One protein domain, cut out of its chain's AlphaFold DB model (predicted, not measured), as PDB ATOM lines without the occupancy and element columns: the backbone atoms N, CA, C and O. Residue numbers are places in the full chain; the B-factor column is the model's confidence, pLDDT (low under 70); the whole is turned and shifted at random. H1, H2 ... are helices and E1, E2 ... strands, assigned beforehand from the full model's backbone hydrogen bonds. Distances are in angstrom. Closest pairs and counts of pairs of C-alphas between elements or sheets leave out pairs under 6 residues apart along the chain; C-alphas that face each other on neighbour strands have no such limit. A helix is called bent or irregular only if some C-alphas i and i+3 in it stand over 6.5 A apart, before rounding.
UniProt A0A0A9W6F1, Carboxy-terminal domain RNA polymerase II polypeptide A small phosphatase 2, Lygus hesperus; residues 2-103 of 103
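AT A GLANCE: This is residues 2 to 103 of the 103 residues of the protein "Carboxy-terminal domain RNA polymerase II polypeptide A small phosphatase 2" of Lygus hesperus (UniProt A0A0A9W6F1). A small body with little regular structure has short parallel strands E1 and E2 between H2 on one side and H3 and H4 on the other; residues 91 to 103 stick out as a long tail. The 102 printed residues run H1 E1 H2 E2 H3 H4, mostly helix, with 38 in named elements. The whole is loose, radius of gyration of the C-alphas 18.5 A, spanning 79 by 35 by 22 A.

HOW THE PARTS SIT: E1, residues 20 to 22, and E2, 35 to 37, are parallel neighbours; N 36 and O 20 are within hydrogen-bond range, 2.8 A. With H2, residues 25 to 28, between them in the chain, they form a strand-helix-strand unit with a right-handed crossover. The closest C-alphas of E2 and H4, residues 66 to 76, are Leu 36 and Ile 70, 7.8 A. H3, residues 49 to 61, is close but not clearly touching H4: their closest C-alphas, Leu 60 and Ile 66, are 6.3 A apart. They run opposite ways at a steep tilt of 59 degrees. H1, residues 8 to 11, is close but not clearly touching H2. Every O i to N i+4 pair is within hydrogen-bond range in H4, 6 of 9 in H3.

IN THESE COORDINATES: H1 begins at C-alpha 8 (20.984, 35.928, -61.288); H4, 15.5 A long, ends at C-alpha 76 (10.583, 52.809, -44.859). H3, 18.3 A, is irregular: C-alphas 52 and 55 are 7.1 A apart.

THE WHOLE: The farthest C-alphas, Gly 2 and Ser 103, are 78.7 A apart. The printed part has no cut; E2 to H3 is a long link. Residues 77 to 103 have pLDDT under 70.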
ATOM      1  N   GLY A   2      21.118  46.251 -77.687       73.00
ATOM      2  CA  GLY A   2      20.773  45.249 -76.673       73.00
ATOM      3  C   GLY A   2      21.401  45.579 -75.322       73.00
ATOM      4  O   GLY A   2      22.593  45.864 -75.255       73.00
ATOM      5  N   SER A   3      20.598  45.568 -74.260       80.38
ATOM      6  CA  SER A   3      21.123  45.617 -72.892       80.38
ATOM      7  C   SER A   3      21.635  44.234 -72.506       80.38
ATOM      8  O   SER A   3      20.973  43.237 -72.790       80.38
ATOM      9  N   TYR A   4      22.801  44.171 -71.865       90.56
ATOM     10  CA  TYR A   4      23.300  42.925 -71.293       90.56
ATOM     11  C   TYR A   4      22.613  42.684 -69.947       90.56
ATOM     12  O   TYR A   4      22.794  43.459 -69.003       90.56
ATOM     13  N   ILE A   5      21.802  41.631 -69.892       96.50
ATOM     14  CA  ILE A   5      21.076  41.216 -68.694       96.50
ATOM     15  C   ILE A   5      21.945  40.224 -67.922       96.50
ATOM     16  O   ILE A   5      22.457  39.259 -68.487       96.50
ATOM     17  N   LYS A   6      22.089  40.459 -66.620       97.12
ATOM     18  CA  LYS A   6      22.753  39.575 -65.668       97.12
ATOM     19  C   LYS A   6      21.676  38.734 -64.988       97.12
ATOM     20  O   LYS A   6      21.107  39.147 -63.984       97.12
ATOM     21  N   ASP A   7      21.367  37.585 -65.578       97.06
ATOM     22  CA  ASP A   7      20.400  36.649 -65.006       97.06
ATOM     23  C   ASP A   7      20.981  35.991 -63.746       97.06
ATOM     24  O   ASP A   7      21.859  35.127 -63.822       97.06
ATOM     25  N   LEU A   8      20.495  36.415 -62.578       98.06
ATOM     26  CA  LEU A   8      20.984  35.928 -61.288       98.06
ATOM     27  C   LEU A   8      20.633  34.455 -61.044       98.06
ATOM     28  O   LEU A   8      21.320  33.795 -60.264       98.06
ATOM     29  N   SER A   9      19.623  33.911 -61.737       96.62
ATOM     30  CA  SER A   9      19.257  32.492 -61.622       96.62
ATOM     31  C   SER A   9      20.378  31.556 -62.094       96.62
ATOM     32  O   SER A   9      20.459  30.405 -61.665       96.62
ATOM     33  N   LEU A  10      21.300  32.067 -62.917       97.44
ATOM     34  CA  LEU A  10      22.430  31.314 -63.457       97.44
ATOM     35  C   LEU A  10      23.625  31.222 -62.495       97.44
ATOM     36  O   LEU A  10      24.602  30.544 -62.805       97.44
ATOM     37  N   LEU A  11      23.576  31.870 -61.325       97.12
ATOM     38  CA  LEU A  11      24.679  31.857 -60.355       97.12
ATOM     39  C   LEU A  11      24.826  30.526 -59.600       97.12
ATOM     40  O   LEU A  11      25.840  30.323 -58.929       97.12
ATOM     41  N   GLY A  12      23.824  29.639 -59.658       97.31
ATOM     42  CA  GLY A  12      23.814  28.398 -58.873       97.31
ATOM     43  C   GLY A  12      23.773  28.648 -57.359       97.31
ATOM     44  O   GLY A  12      24.307  27.862 -56.577       97.31
ATOM     45  N   ARG A  13      23.188  29.777 -56.946       97.31
ATOM     46  CA  ARG A  13      22.988  30.189 -55.552       97.31
ATOM     47  C   ARG A  13      21.495  30.286 -55.272       97.31
ATOM     48  O   ARG A  13      20.714  30.511 -56.192       97.31
ATOM     49  N   ASP A  14      21.122  30.147 -54.005       97.56
ATOM     50  CA  ASP A  14      19.765  30.461 -53.567       97.56
ATOM     51  C   ASP A  14      19.474  31.943 -53.837       97.56
ATOM     52  O   ASP A  14      20.188  32.817 -53.341       97.56
ATOM     53  N   ILE A  15      18.454  32.219 -54.653       97.19
ATOM     54  CA  ILE A  15      18.132  33.578 -55.088       97.19
ATOM     55  C   ILE A  15      17.683  34.452 -53.916       97.19
ATOM     56  O   ILE A  15      17.948  35.651 -53.918       97.19
ATOM     57  N   ASP A  16      17.115  33.859 -52.866       97.56
ATOM     58  CA  ASP A  16      16.713  34.580 -51.658       97.56
ATOM     59  C   ASP A  16      17.921  35.055 -50.833       97.56
ATOM     60  O   ASP A  16      17.773  35.868 -49.921       97.56
ATOM     61  N   LYS A  17      19.129  34.599 -51.189       97.75
ATOM     62  CA  LYS A  17      20.417  34.947 -50.573       97.75
ATOM     63  C   LYS A  17      21.358  35.692 -51.522       97.75
ATOM     64  O   LYS A  17      22.542  35.839 -51.223       97.75
ATOM     65  N   VAL A  18      20.859  36.171 -52.663       98.06
ATOM     66  CA  VAL A  18      21.639  36.944 -53.639       98.06
ATOM     67  C   VAL A  18      21.146  38.386 -53.708       98.06
ATOM     68  O   VAL A  18      19.951  38.648 -53.822       98.06
ATOM     69  N   VAL A  19      22.086  39.328 -53.718       97.81
ATOM     70  CA  VAL A  19      21.848  40.739 -54.038       97.81
ATOM     71  C   VAL A  19      22.746  41.154 -55.202       97.81
ATOM     72  O   VAL A  19      23.895  40.718 -55.291       97.81
ATOM     73  N   ILE A  20      22.235  42.003 -56.091       97.88
ATOM     74  CA  ILE A  20      23.026  42.691 -57.114       97.88
ATOM     75  C   ILE A  20      23.048  44.191 -56.832       97.88
ATOM     76  O   ILE A  20      22.012  44.805 -56.589       97.88
ATOM     77  N   ILE A  21      24.238  44.786 -56.892       97.25
ATOM     78  CA  ILE A  21      24.433  46.236 -56.850       97.25
ATOM     79  C   ILE A  21      24.904  46.655 -58.239       97.25
ATOM     80  O   ILE A  21      25.949  46.194 -58.700       97.25
ATOM     81  N   ASP A  22      24.122  47.483 -58.923       96.56
ATOM     82  CA  ASP A  22      24.419  47.882 -60.298       96.56
ATOM     83  C   ASP A  22      23.895  49.289 -60.590       96.56
ATOM     84  O   ASP A  22      22.892  49.730 -60.025       96.56
ATOM     85  N   ASN A  23      24.585  49.988 -61.484       95.00
ATOM     86  CA  ASN A  23      24.237  51.328 -61.931       95.00
ATOM     87  C   ASN A  23      23.372  51.356 -63.194       95.00
ATOM     88  O   ASN A  23      22.951  52.429 -63.627       95.00
ATOM     89  N   SER A  24      23.088  50.193 -63.781       94.31
ATOM     90  CA  SER A  24      22.234  50.044 -64.950       94.31
ATOM     91  C   SER A  24      20.983  49.223 -64.620       94.31
ATOM     92  O   SER A  24      21.061  47.997 -64.508       94.31
ATOM     93  N   PRO A  25      19.790  49.847 -64.557       93.75
ATOM     94  CA  PRO A  25      18.543  49.127 -64.301       93.75
ATOM     95  C   PRO A  25      18.233  47.989 -65.271       93.75
ATOM     96  O   PRO A  25      17.595  47.007 -64.899       93.75
ATOM     97  N   SER A  26      18.713  48.081 -66.512       95.56
ATOM     98  CA  SER A  26      18.536  47.014 -67.495       95.56
ATOM     99  C   SER A  26      19.360  45.761 -67.183       95.56
ATOM    100  O   SER A  26      19.020  44.682 -67.661       95.56
ATOM    101  N   SER A  27      20.414  45.871 -66.368       96.31
ATOM    102  CA  SER A  27      21.295  44.745 -66.055       96.31
ATOM    103  C   SER A  27      20.678  43.748 -65.081       96.31
ATOM    104  O   SER A  27      21.016  42.576 -65.161       96.31
ATOM    105  N   TYR A  28      19.734  44.156 -64.233       96.31
ATOM    106  CA  TYR A  28      19.025  43.272 -63.295       96.31
ATOM    107  C   TYR A  28      17.538  43.108 -63.638       96.31
ATOM    108  O   TYR A  28      16.720  42.804 -62.775       96.31
ATOM    109  N   TYR A  29      17.175  43.303 -64.910       96.44
ATOM    110  CA  TYR A  29      15.781  43.301 -65.366       96.44
ATOM    111  C   TYR A  29      14.992  42.034 -64.982       96.44
ATOM    112  O   TYR A  29      13.793  42.119 -64.732       96.44
ATOM    113  N   LEU A  30      15.650  40.870 -64.914       97.44
ATOM    114  CA  LEU A  30      15.007  39.600 -64.558       97.44
ATOM    115  C   LEU A  30      14.805  39.408 -63.047       97.44
ATOM    116  O   LEU A  30      13.973  38.594 -62.658       97.44
ATOM    117  N   GLN A  31      15.538  40.135 -62.198       98.00
ATOM    118  CA  GLN A  31      15.462  40.032 -60.735       98.00
ATOM    119  C   GLN A  31      15.545  41.423 -60.063       98.00
ATOM    120  O   GLN A  31      16.474  41.697 -59.299       98.00
ATOM    121  N   PRO A  32      14.585  42.336 -60.320       96.50
ATOM    122  CA  PRO A  32      14.622  43.709 -59.797       96.50
ATOM    123  C   PRO A  32      14.448  43.800 -58.271       96.50
ATOM    124  O   PRO A  32      14.855  44.786 -57.644       96.50
ATOM    125  N   ASP A  33      13.861  42.776 -57.653       96.75
ATOM    126  CA  ASP A  33      13.683  42.706 -56.202       96.75
ATOM    127  C   ASP A  33      14.973  42.323 -55.468       96.75
ATOM    128  O   ASP A  33      15.156  42.704 -54.317       96.75
ATOM    129  N   ASN A  34      15.924  41.692 -56.162       97.88
ATOM    130  CA  ASN A  34      17.271  41.413 -55.661       97.88
ATOM    131  C   ASN A  34      18.242  42.589 -55.868       97.88
ATOM    132  O   ASN A  34      19.430  42.456 -55.580       97.88
ATOM    133  N   ALA A  35      17.781  43.721 -56.409       96.69
ATOM    134  CA  ALA A  35      18.656  44.810 -56.825       96.69
ATOM    135  C   ALA A  35      18.730  45.962 -55.811       96.69
ATOM    136  O   ALA A  35      17.713  46.485 -55.344       96.69
ATOM    137  N   LEU A  36      19.944  46.439 -55.558       95.62
ATOM    138  CA  LEU A  36      20.222  47.738 -54.951       95.62
ATOM    139  C   LEU A  36      20.799  48.663 -56.035       95.62
ATOM    140  O   LEU A  36      21.966  48.517 -56.400       95.62
ATOM    141  N   PRO A  37      20.004  49.599 -56.585       94.12
ATOM    142  CA  PRO A  37      20.516  50.556 -57.556       94.12
ATOM    143  C   PRO A  37      21.586  51.441 -56.914       94.12
ATOM    144  O   PRO A  37      21.383  51.961 -55.816       94.12
ATOM    145  N   ILE A  38      22.696  51.655 -57.615       93.38
ATOM    146  CA  ILE A  38      23.743  52.606 -57.220       93.38
ATOM    147  C   ILE A  38      23.987  53.592 -58.361       93.38
ATOM    148  O   ILE A  38      23.780  53.254 -59.521       93.38
ATOM    149  N   GLN A  39      24.392  54.828 -58.089       90.12
ATOM    150  CA  GLN A  39      24.684  55.748 -59.184       90.12
ATOM    151  C   GLN A  39      26.027  55.405 -59.839       90.12
ATOM    152  O   GLN A  39      26.947  54.876 -59.216       90.12
ATOM    153  N   SER A  40      26.150  55.759 -61.117       91.50
ATOM    154  CA  SER A  40      27.441  55.762 -61.799       91.50
ATOM    155  C   SER A  40      28.402  56.713 -61.093       91.50
ATOM    156  O   SER A  40      28.077  57.875 -60.847       91.50
ATOM    157  N   TRP A  41      29.609  56.236 -60.825       92.75
ATOM    158  CA  TRP A  41      30.663  57.075 -60.282       92.75
ATOM    159  C   TRP A  41      31.338  57.885 -61.395       92.75
ATOM    160  O   TRP A  41      31.768  57.334 -62.409       92.75
ATOM    161  N   PHE A  42      31.456  59.196 -61.189       92.94
ATOM    162  CA  PHE A  42      32.039  60.137 -62.152       92.94
ATOM    163  C   PHE A  42      33.208  60.923 -61.546       92.94
ATOM    164  O   PHE A  42      33.261  62.146 -61.649       92.94
ATOM    165  N   PHE A  43      34.145  60.233 -60.889       91.44
ATOM    166  CA  PHE A  43      35.371  60.832 -60.333       91.44
ATOM    167  C   PHE A  43      35.162  61.844 -59.194       91.44
ATOM    168  O   PHE A  43      36.076  62.588 -58.836       91.44
ATOM    169  N   ARG A  44      33.972  61.859 -58.586       91.12
ATOM    170  CA  ARG A  44      33.660  62.713 -57.438       91.12
ATOM    171  C   ARG A  44      34.324  62.175 -56.174       91.12
ATOM    172  O   ARG A  44      34.074  61.041 -55.776       91.12
ATOM    173  N   GLN A  45      35.162  62.999 -55.545       92.88
ATOM    174  CA  GLN A  45      35.864  62.656 -54.299       92.88
ATOM    175  C   GLN A  45      34.948  62.677 -53.069       92.88
ATOM    176  O   GLN A  45      35.274  62.077 -52.050       92.88
ATOM    177  N   ASP A  46      33.819  63.378 -53.157       91.56
ATOM    178  CA  ASP A  46      32.806  63.465 -52.109       91.56
ATOM    179  C   ASP A  46      31.723  62.381 -52.225       91.56
ATOM    180  O   ASP A  46      30.818  62.344 -51.393       91.56
ATOM    181  N   ASP A  47      31.809  61.497 -53.226       90.94
ATOM    182  CA  ASP A  47      30.902  60.361 -53.356       90.94
ATOM    183  C   ASP A  47      31.119  59.367 -52.207       90.94
ATOM    184  O   ASP A  47      32.243  58.953 -51.915       90.94
ATOM    185  N   ARG A  48      30.024  59.003 -51.537       93.06
ATOM    186  CA  ARG A  48      30.014  58.078 -50.397       93.06
ATOM    187  C   ARG A  48      29.094  56.883 -50.605       93.06
ATOM    188  O   ARG A  48      28.885  56.135 -49.661       93.06
ATOM    189  N   GLN A  49      28.581  56.651 -51.812       90.69
ATOM    190  CA  GLN A  49      27.473  55.711 -52.020       90.69
ATOM    191  C   GLN A  49      27.797  54.283 -51.592       90.69
ATOM    192  O   GLN A  49      26.957  53.613 -51.001       90.69
ATOM    193  N   LEU A  50      29.026  53.821 -51.829       93.56
ATOM    194  CA  LEU A  50      29.454  52.503 -51.356       93.56
ATOM    195  C   LEU A  50      29.499  52.424 -49.825       93.56
ATOM    196  O   LEU A  50      29.080  51.421 -49.259       93.56
ATOM    197  N   GLY A  51      29.990  53.475 -49.163       93.38
ATOM    198  CA  GLY A  51      30.028  53.544 -47.700       93.38
ATOM    199  C   GLY A  51      28.630  53.634 -47.098       93.38
ATOM    200  O   GLY A  51      28.339  52.979 -46.102       93.38
ATOM    201  N   ASP A  52      27.748  54.383 -47.751       88.69
ATOM    202  CA  ASP A  52      26.353  54.522 -47.366       88.69
ATOM    203  C   ASP A  52      25.619  53.171 -47.445       88.69
ATOM    204  O   ASP A  52      24.786  52.887 -46.597       88.69
ATOM    205  N   LEU A  53      25.963  52.277 -48.377       91.56
ATOM    206  CA  LEU A  53      25.346  50.947 -48.454       91.56
ATOM    207  C   LEU A  53      25.730  50.000 -47.307       91.56
ATOM    208  O   LEU A  53      24.973  49.066 -47.044       91.56
ATOM    209  N   VAL A  54      26.856  50.215 -46.617       94.31
ATOM    210  CA  VAL A  54      27.401  49.261 -45.629       94.31
ATOM    211  C   VAL A  54      26.381  48.849 -44.558       94.31
ATOM    212  O   VAL A  54      26.161  47.648 -44.424       94.31
ATOM    213  N   PRO A  55      25.667  49.765 -43.869       91.50
ATOM    214  CA  PRO A  55      24.712  49.364 -42.835       91.50
ATOM    215  C   PRO A  55      23.561  48.504 -43.370       91.50
ATOM    216  O   PRO A  55      23.058  47.636 -42.668       91.50
ATOM    217  N   LEU A  56      23.135  48.733 -44.618       90.88
ATOM    218  CA  LEU A  56      22.113  47.897 -45.247       90.88
ATOM    219  C   LEU A  56      22.678  46.524 -45.620       90.88
ATOM    220  O   LEU A  56      21.976  45.530 -45.491       90.88
ATOM    221  N   LEU A  57      23.923  46.454 -46.089       95.19
ATOM    222  CA  LEU A  57      24.564  45.179 -46.403       95.19
ATOM    223  C   LEU A  57      24.774  44.325 -45.147       95.19
ATOM    224  O   LEU A  57      24.560  43.118 -45.223       95.19
ATOM    225  N   ASP A  58      25.097  44.944 -44.008       95.56
ATOM    226  CA  ASP A  58      25.147  44.268 -42.706       95.56
ATOM    227  C   ASP A  58      23.765  43.705 -42.321       95.56
ATOM    228  O   ASP A  58      23.648  42.526 -41.990       95.56
ATOM    229  N   ASP A  59      22.697  44.503 -42.453       93.00
ATOM    230  CA  ASP A  59      21.320  44.048 -42.197       93.00
ATOM    231  C   ASP A  59      20.901  42.900 -43.151       93.00
ATOM    232  O   ASP A  59      20.200  41.967 -42.752       93.00
ATOM    233  N   LEU A  60      21.316  42.949 -44.425       95.69
ATOM    234  CA  LEU A  60      21.010  41.914 -45.422       95.69
ATOM    235  C   LEU A  60      21.806  40.622 -45.205       95.69
ATOM    236  O   LEU A  60      21.305  39.551 -45.552       95.69
ATOM    237  N   ALA A  61      23.012  40.691 -44.639       96.06
ATOM    238  CA  ALA A  61      23.830  39.511 -44.360       96.06
ATOM    239  C   ALA A  61      23.147  38.550 -43.368       96.06
ATOM    240  O   ALA A  61      23.276  37.334 -43.498       96.06
ATOM    241  N   GLU A  62      22.362  39.095 -42.436       95.56
ATOM    242  CA  GLU A  62      21.636  38.339 -41.407       95.56
ATOM    243  C   GLU A  62      20.208  37.944 -41.832       95.56
ATOM    244  O   GLU A  62      19.513  37.222 -41.114       95.56
ATOM    245  N   CYS A  63      19.724  38.410 -42.988       94.31
ATOM    246  CA  CYS A  63      18.332  38.205 -43.381       94.31
ATOM    247  C   CYS A  63      18.089  36.835 -44.040       94.31
ATOM    248  O   CYS A  63      18.936  36.287 -44.749       94.31
ATOM    249  N   GLU A  64      16.896  36.267 -43.842       95.25
ATOM    250  CA  GLU A  64      16.503  35.001 -44.477       95.25
ATOM    251  C   GLU A  64      16.120  35.158 -45.950       95.25
ATOM    252  O   GLU A  64      16.462  34.295 -46.752       95.25
ATOM    253  N   ASN A  65      15.477  36.275 -46.297       97.62
ATOM    254  CA  ASN A  65      15.026  36.586 -47.647       97.62
ATOM    255  C   ASN A  65      15.433  38.022 -48.017       97.62
ATOM    256  O   ASN A  65      14.935  39.000 -47.438       97.62
ATOM    257  N   ILE A  66      16.365  38.138 -48.964       97.31
ATOM    258  CA  ILE A  66      16.879  39.415 -49.466       97.31
ATOM    259  C   ILE A  66      15.780  40.235 -50.159       97.31
ATOM    260  O   ILE A  66      15.612  41.391 -49.758       97.31
ATOM    261  N   PRO A  67      15.004  39.700 -51.128       96.56
ATOM    262  CA  PRO A  67      13.937  40.453 -51.795       96.56
ATOM    263  C   PRO A  67      12.966  41.153 -50.835       96.56
ATOM    264  O   PRO A  67      12.714  42.357 -50.949       96.56
ATOM    265  N   ASP A  68      12.476  40.435 -49.827       95.75
ATOM    266  CA  ASP A  68      11.566  40.979 -48.822       95.75
ATOM    267  C   ASP A  68      12.234  42.048 -47.956       95.75
ATOM    268  O   ASP A  68      11.610  43.050 -47.595       95.75
ATOM    269  N   SER A  69      13.507  41.862 -47.614       94.44
ATOM    270  CA  SER A  69      14.262  42.807 -46.788       94.44
ATOM    271  C   SER A  69      14.570  44.099 -47.549       94.44
ATOM    272  O   SER A  69      14.358  45.187 -47.013       94.44
ATOM    273  N   ILE A  70      14.931  44.001 -48.832       94.12
ATOM    274  CA  ILE A  70      15.068  45.149 -49.740       94.12
ATOM    275  C   ILE A  70      13.721  45.860 -49.915       94.12
ATOM    276  O   ILE A  70      13.653  47.089 -49.860       94.12
ATOM    277  N   LYS A  71      12.623  45.119 -50.088       91.69
ATOM    278  CA  LYS A  71      11.275  45.690 -50.187       91.69
ATOM    279  C   LYS A  71      10.885  46.456 -48.921       91.69
ATOM    280  O   LYS A  71      10.414  47.587 -49.028       91.69
ATOM    281  N   ARG A  72      11.127  45.888 -47.734       89.31
ATOM    282  CA  ARG A  72      10.922  46.566 -46.440       89.31
ATOM    283  C   ARG A  72      11.766  47.832 -46.337       89.31
ATOM    284  O   ARG A  72      11.242  48.883 -45.974       89.31
ATOM    285  N   TYR A  73      13.036  47.760 -46.726       85.56
ATOM    286  CA  TYR A  73      13.911  48.926 -46.779       85.56
ATOM    287  C   TYR A  73      13.316  50.033 -47.674       85.56
ATOM    288  O   TYR A  73      13.119  51.161 -47.225       85.56
ATOM    289  N   ARG A  74      12.898  49.706 -48.902       84.38
ATOM    290  CA  ARG A  74      12.263  50.662 -49.831       84.38
ATOM    291  C   ARG A  74      10.960  51.269 -49.282       84.38
ATOM    292  O   ARG A  74      10.652  52.416 -49.582       84.38
ATOM    293  N   MET A  75      10.191  50.543 -48.470       82.06
ATOM    294  CA  MET A  75       8.950  51.070 -47.877       82.06
ATOM    295  C   MET A  75       9.201  52.100 -46.771       82.06
ATOM    296  O   MET A  75       8.416  53.031 -46.618       82.06
ATOM    297  N   HIS A  76      10.279  51.942 -46.002       72.56
ATOM    298  CA  HIS A  76      10.583  52.809 -44.859       72.56
ATOM    299  C   HIS A  76      11.532  53.965 -45.193       72.56
ATOM    300  O   HIS A  76      11.629  54.917 -44.420       72.56
ATOM    301  N   PHE A  77      12.208  53.904 -46.340       66.62
ATOM    302  CA  PHE A  77      13.213  54.876 -46.754       66.62
ATOM    303  C   PHE A  77      12.974  55.296 -48.211       66.62
ATOM    304  O   PHE A  77      13.656  54.825 -49.119       66.62
ATOM    305  N   THR A  78      11.996  56.174 -48.466       53.28
ATOM    306  CA  THR A  78      11.769  56.745 -49.808       53.28
ATOM    307  C   THR A  78      11.658  58.272 -49.817       53.28
ATOM    308  O   THR A  78      10.621  58.837 -49.504       53.28
ATOM    309  N   GLU A  79      12.738  58.911 -50.289       44.38
ATOM    310  CA  GLU A  79      12.724  59.871 -51.405       44.38
ATOM    311  C   GLU A  79      13.983  59.621 -52.265       44.38
ATOM    312  O   GLU A  79      15.097  59.999 -51.909       44.38
ATOM    313  N   GLY A  80      13.813  58.947 -53.406       49.84
ATOM    314  CA  GLY A  80      14.742  58.969 -54.546       49.84
ATOM    315  C   GLY A  80      16.055  58.178 -54.469       49.84
ATOM    316  O   GLY A  80      16.441  57.621 -55.489       49.84
ATOM    317  N   TYR A  81      16.742  58.098 -53.329       52.81
ATOM    318  CA  TYR A  81      18.037  57.414 -53.182       52.81
ATOM    319  C   TYR A  81      18.247  56.980 -51.726       52.81
ATOM    320  O   TYR A  81      17.660  57.571 -50.818       52.81
ATOM    321  N   TYR A  82      19.100  55.976 -51.493       49.78
ATOM    322  CA  TYR A  82      19.571  55.649 -50.145       49.78
ATOM    323  C   TYR A  82      20.171  56.921 -49.513       49.78
ATOM    324  O   TYR A  82      21.169  57.450 -49.999       49.78
ATOM    325  N   LYS A  83      19.551  57.431 -48.443       47.00
ATOM    326  CA  LYS A  83      20.161  58.385 -47.506       47.00
ATOM    327  C   LYS A  83      20.276  57.664 -46.163       47.00
ATOM    328  O   LYS A  83      19.229  57.355 -45.585       47.00
ATOM    329  N   PRO A  84      21.490  57.376 -45.658       46.34
ATOM    330  CA  PRO A  84      21.622  56.698 -44.378       46.34
ATOM    331  C   PRO A  84      20.994  57.558 -43.275       46.34
ATOM    332  O   PRO A  84      21.165  58.784 -43.277       46.34
ATOM    333  N   PRO A  85      20.287  56.958 -42.303       45.25
ATOM    334  CA  PRO A  85      19.880  57.680 -41.110       45.25
ATOM    335  C   PRO A  85      21.137  58.128 -40.352       45.25
ATOM    336  O   PRO A  85      21.896  57.298 -39.860       45.25
ATOM    337  N   GLN A  86      21.343  59.442 -40.227       49.88
ATOM    338  CA  GLN A  86      22.542  60.021 -39.594       49.88
ATOM    339  C   GLN A  86      22.712  59.640 -38.106       49.88
ATOM    340  O   GLN A  86      23.793  59.830 -37.565       49.88
ATOM    341  N   ASN A  87      21.684  59.068 -37.458       39.81
ATOM    342  CA  ASN A  87      21.637  58.807 -36.013       39.81
ATOM    343  C   ASN A  87      21.164  57.383 -35.634       39.81
ATOM    344  O   ASN A  87      20.344  57.234 -34.727       39.81
ATOM    345  N   ARG A  88      21.645  56.307 -36.278       44.28
ATOM    346  CA  ARG A  88      21.508  54.965 -35.670       44.28
ATOM    347  C   ARG A  88      22.695  54.685 -34.751       44.28
ATOM    348  O   ARG A  88      23.807  54.459 -35.212       44.28
ATOM    349  N   ILE A  89      22.431  54.683 -33.445       40.12
ATOM    350  CA  ILE A  89      23.307  54.048 -32.456       40.12
ATOM    351  C   ILE A  89      23.333  52.546 -32.802       40.12
ATOM    352  O   ILE A  89      22.254  51.959 -32.922       40.12
ATOM    353  N   PRO A  90      24.505  51.920 -33.010       37.94
ATOM    354  CA  PRO A  90      24.578  50.497 -33.324       37.94
ATOM    355  C   PRO A  90      23.974  49.651 -32.183       37.94
ATOM    356  O   PRO A  90      24.126  50.021 -31.014       37.94
ATOM    357  N   PRO A  91      23.330  48.500 -32.481       38.09
ATOM    358  CA  PRO A  91      22.662  47.649 -31.483       38.09
ATOM    359  C   PRO A  91      23.564  47.107 -30.359       38.09
ATOM    360  O   PRO A  91      23.077  46.492 -29.416       38.09
ATOM    361  N   SER A  92      24.875  47.340 -30.421       37.47
ATOM    362  CA  SER A  92      25.865  46.827 -29.469       37.47
ATOM    363  C   SER A  92      25.962  47.606 -28.146       37.47
ATOM    364  O   SER A  92      26.770  47.232 -27.302       37.47
ATOM    365  N   LEU A  93      25.182  48.676 -27.934       38.56
ATOM    366  CA  LEU A  93      25.272  49.518 -26.721       38.56
ATOM    367  C   LEU A  93      24.130  49.347 -25.703       38.56
ATOM    368  O   LEU A  93      24.098  50.065 -24.706       38.56
ATOM    369  N   THR A  94      23.239  48.367 -25.874       46.50
ATOM    370  CA  THR A  94      22.137  48.133 -24.922       46.50
ATOM    371  C   THR A  94      22.315  46.838 -24.137       46.50
ATOM    372  O   THR A  94      21.449  45.990 -24.228       46.50
ATOM    373  N   ILE A  95      23.394  46.678 -23.356       42.97
ATOM    374  CA  ILE A  95      23.379  45.961 -22.059       42.97
ATOM    375  C   ILE A  95      24.546  46.485 -21.202       42.97
ATOM    376  O   ILE A  95      25.687  46.116 -21.444       42.97
ATOM    377  N   GLN A  96      24.252  47.317 -20.199       34.34
ATOM    378  CA  GLN A  96      24.624  47.135 -18.782       34.34
ATOM    379  C   GLN A  96      23.986  48.277 -17.975       34.34
ATOM    380  O   GLN A  96      24.519  49.378 -17.873       34.34
ATOM    381  N   ALA A  97      22.813  48.005 -17.405       42.84
ATOM    382  CA  ALA A  97      22.319  48.738 -16.247       42.84
ATOM    383  C   ALA A  97      22.539  47.881 -14.992       42.84
ATOM    384  O   ALA A  97      22.467  46.655 -15.081       42.84
ATOM    385  N   SER A  98      22.699  48.566 -13.849       39.62
ATOM    386  CA  SER A  98      22.785  48.111 -12.442       39.62
ATOM    387  C   SER A  98      24.224  48.094 -11.876       39.62
ATOM    388  O   SER A  98      25.102  47.467 -12.447       39.62
ATOM    389  N   THR A  99      24.590  48.799 -10.792       41.16
ATOM    390  CA  THR A  99      23.859  49.479  -9.693       41.16
ATOM    391  C   THR A  99      24.696  50.643  -9.101       41.16
ATOM    392  O   THR A  99      25.908  50.672  -9.316       41.16
ATOM    393  N   PRO A 100      24.103  51.589  -8.338       48.12
ATOM    394  CA  PRO A 100      24.853  52.558  -7.541       48.12
ATOM    395  C   PRO A 100      25.229  51.968  -6.170       48.12
ATOM    396  O   PRO A 100      24.352  51.619  -5.381       48.12
ATOM    397  N   THR A 101      26.525  51.897  -5.859       49.88
ATOM    398  CA  THR A 101      26.999  51.585  -4.502       49.88
ATOM    399  C   THR A 101      26.956  52.850  -3.653       49.88
ATOM    400  O   THR A 101      27.633  53.832  -3.951       49.88
ATOM    401  N   THR A 102      26.148  52.826  -2.598       55.47
ATOM    402  CA  THR A 102      26.154  53.821  -1.523       55.47
ATOM    403  C   THR A 102      27.340  53.570  -0.590       55.47
ATOM    404  O   THR A 102      27.558  52.433  -0.168       55.47
ATOM    405  N   SER A 103      28.069  54.621  -0.225       53.50
ATOM    406  CA  SER A 103      28.736  54.792   1.074       53.50
ATOM    407  C   SER A 103      28.898  56.280   1.343       53.50
ATOM    408  O   SER A 103      29.278  56.993   0.388       53.50
TER     409      SER A 103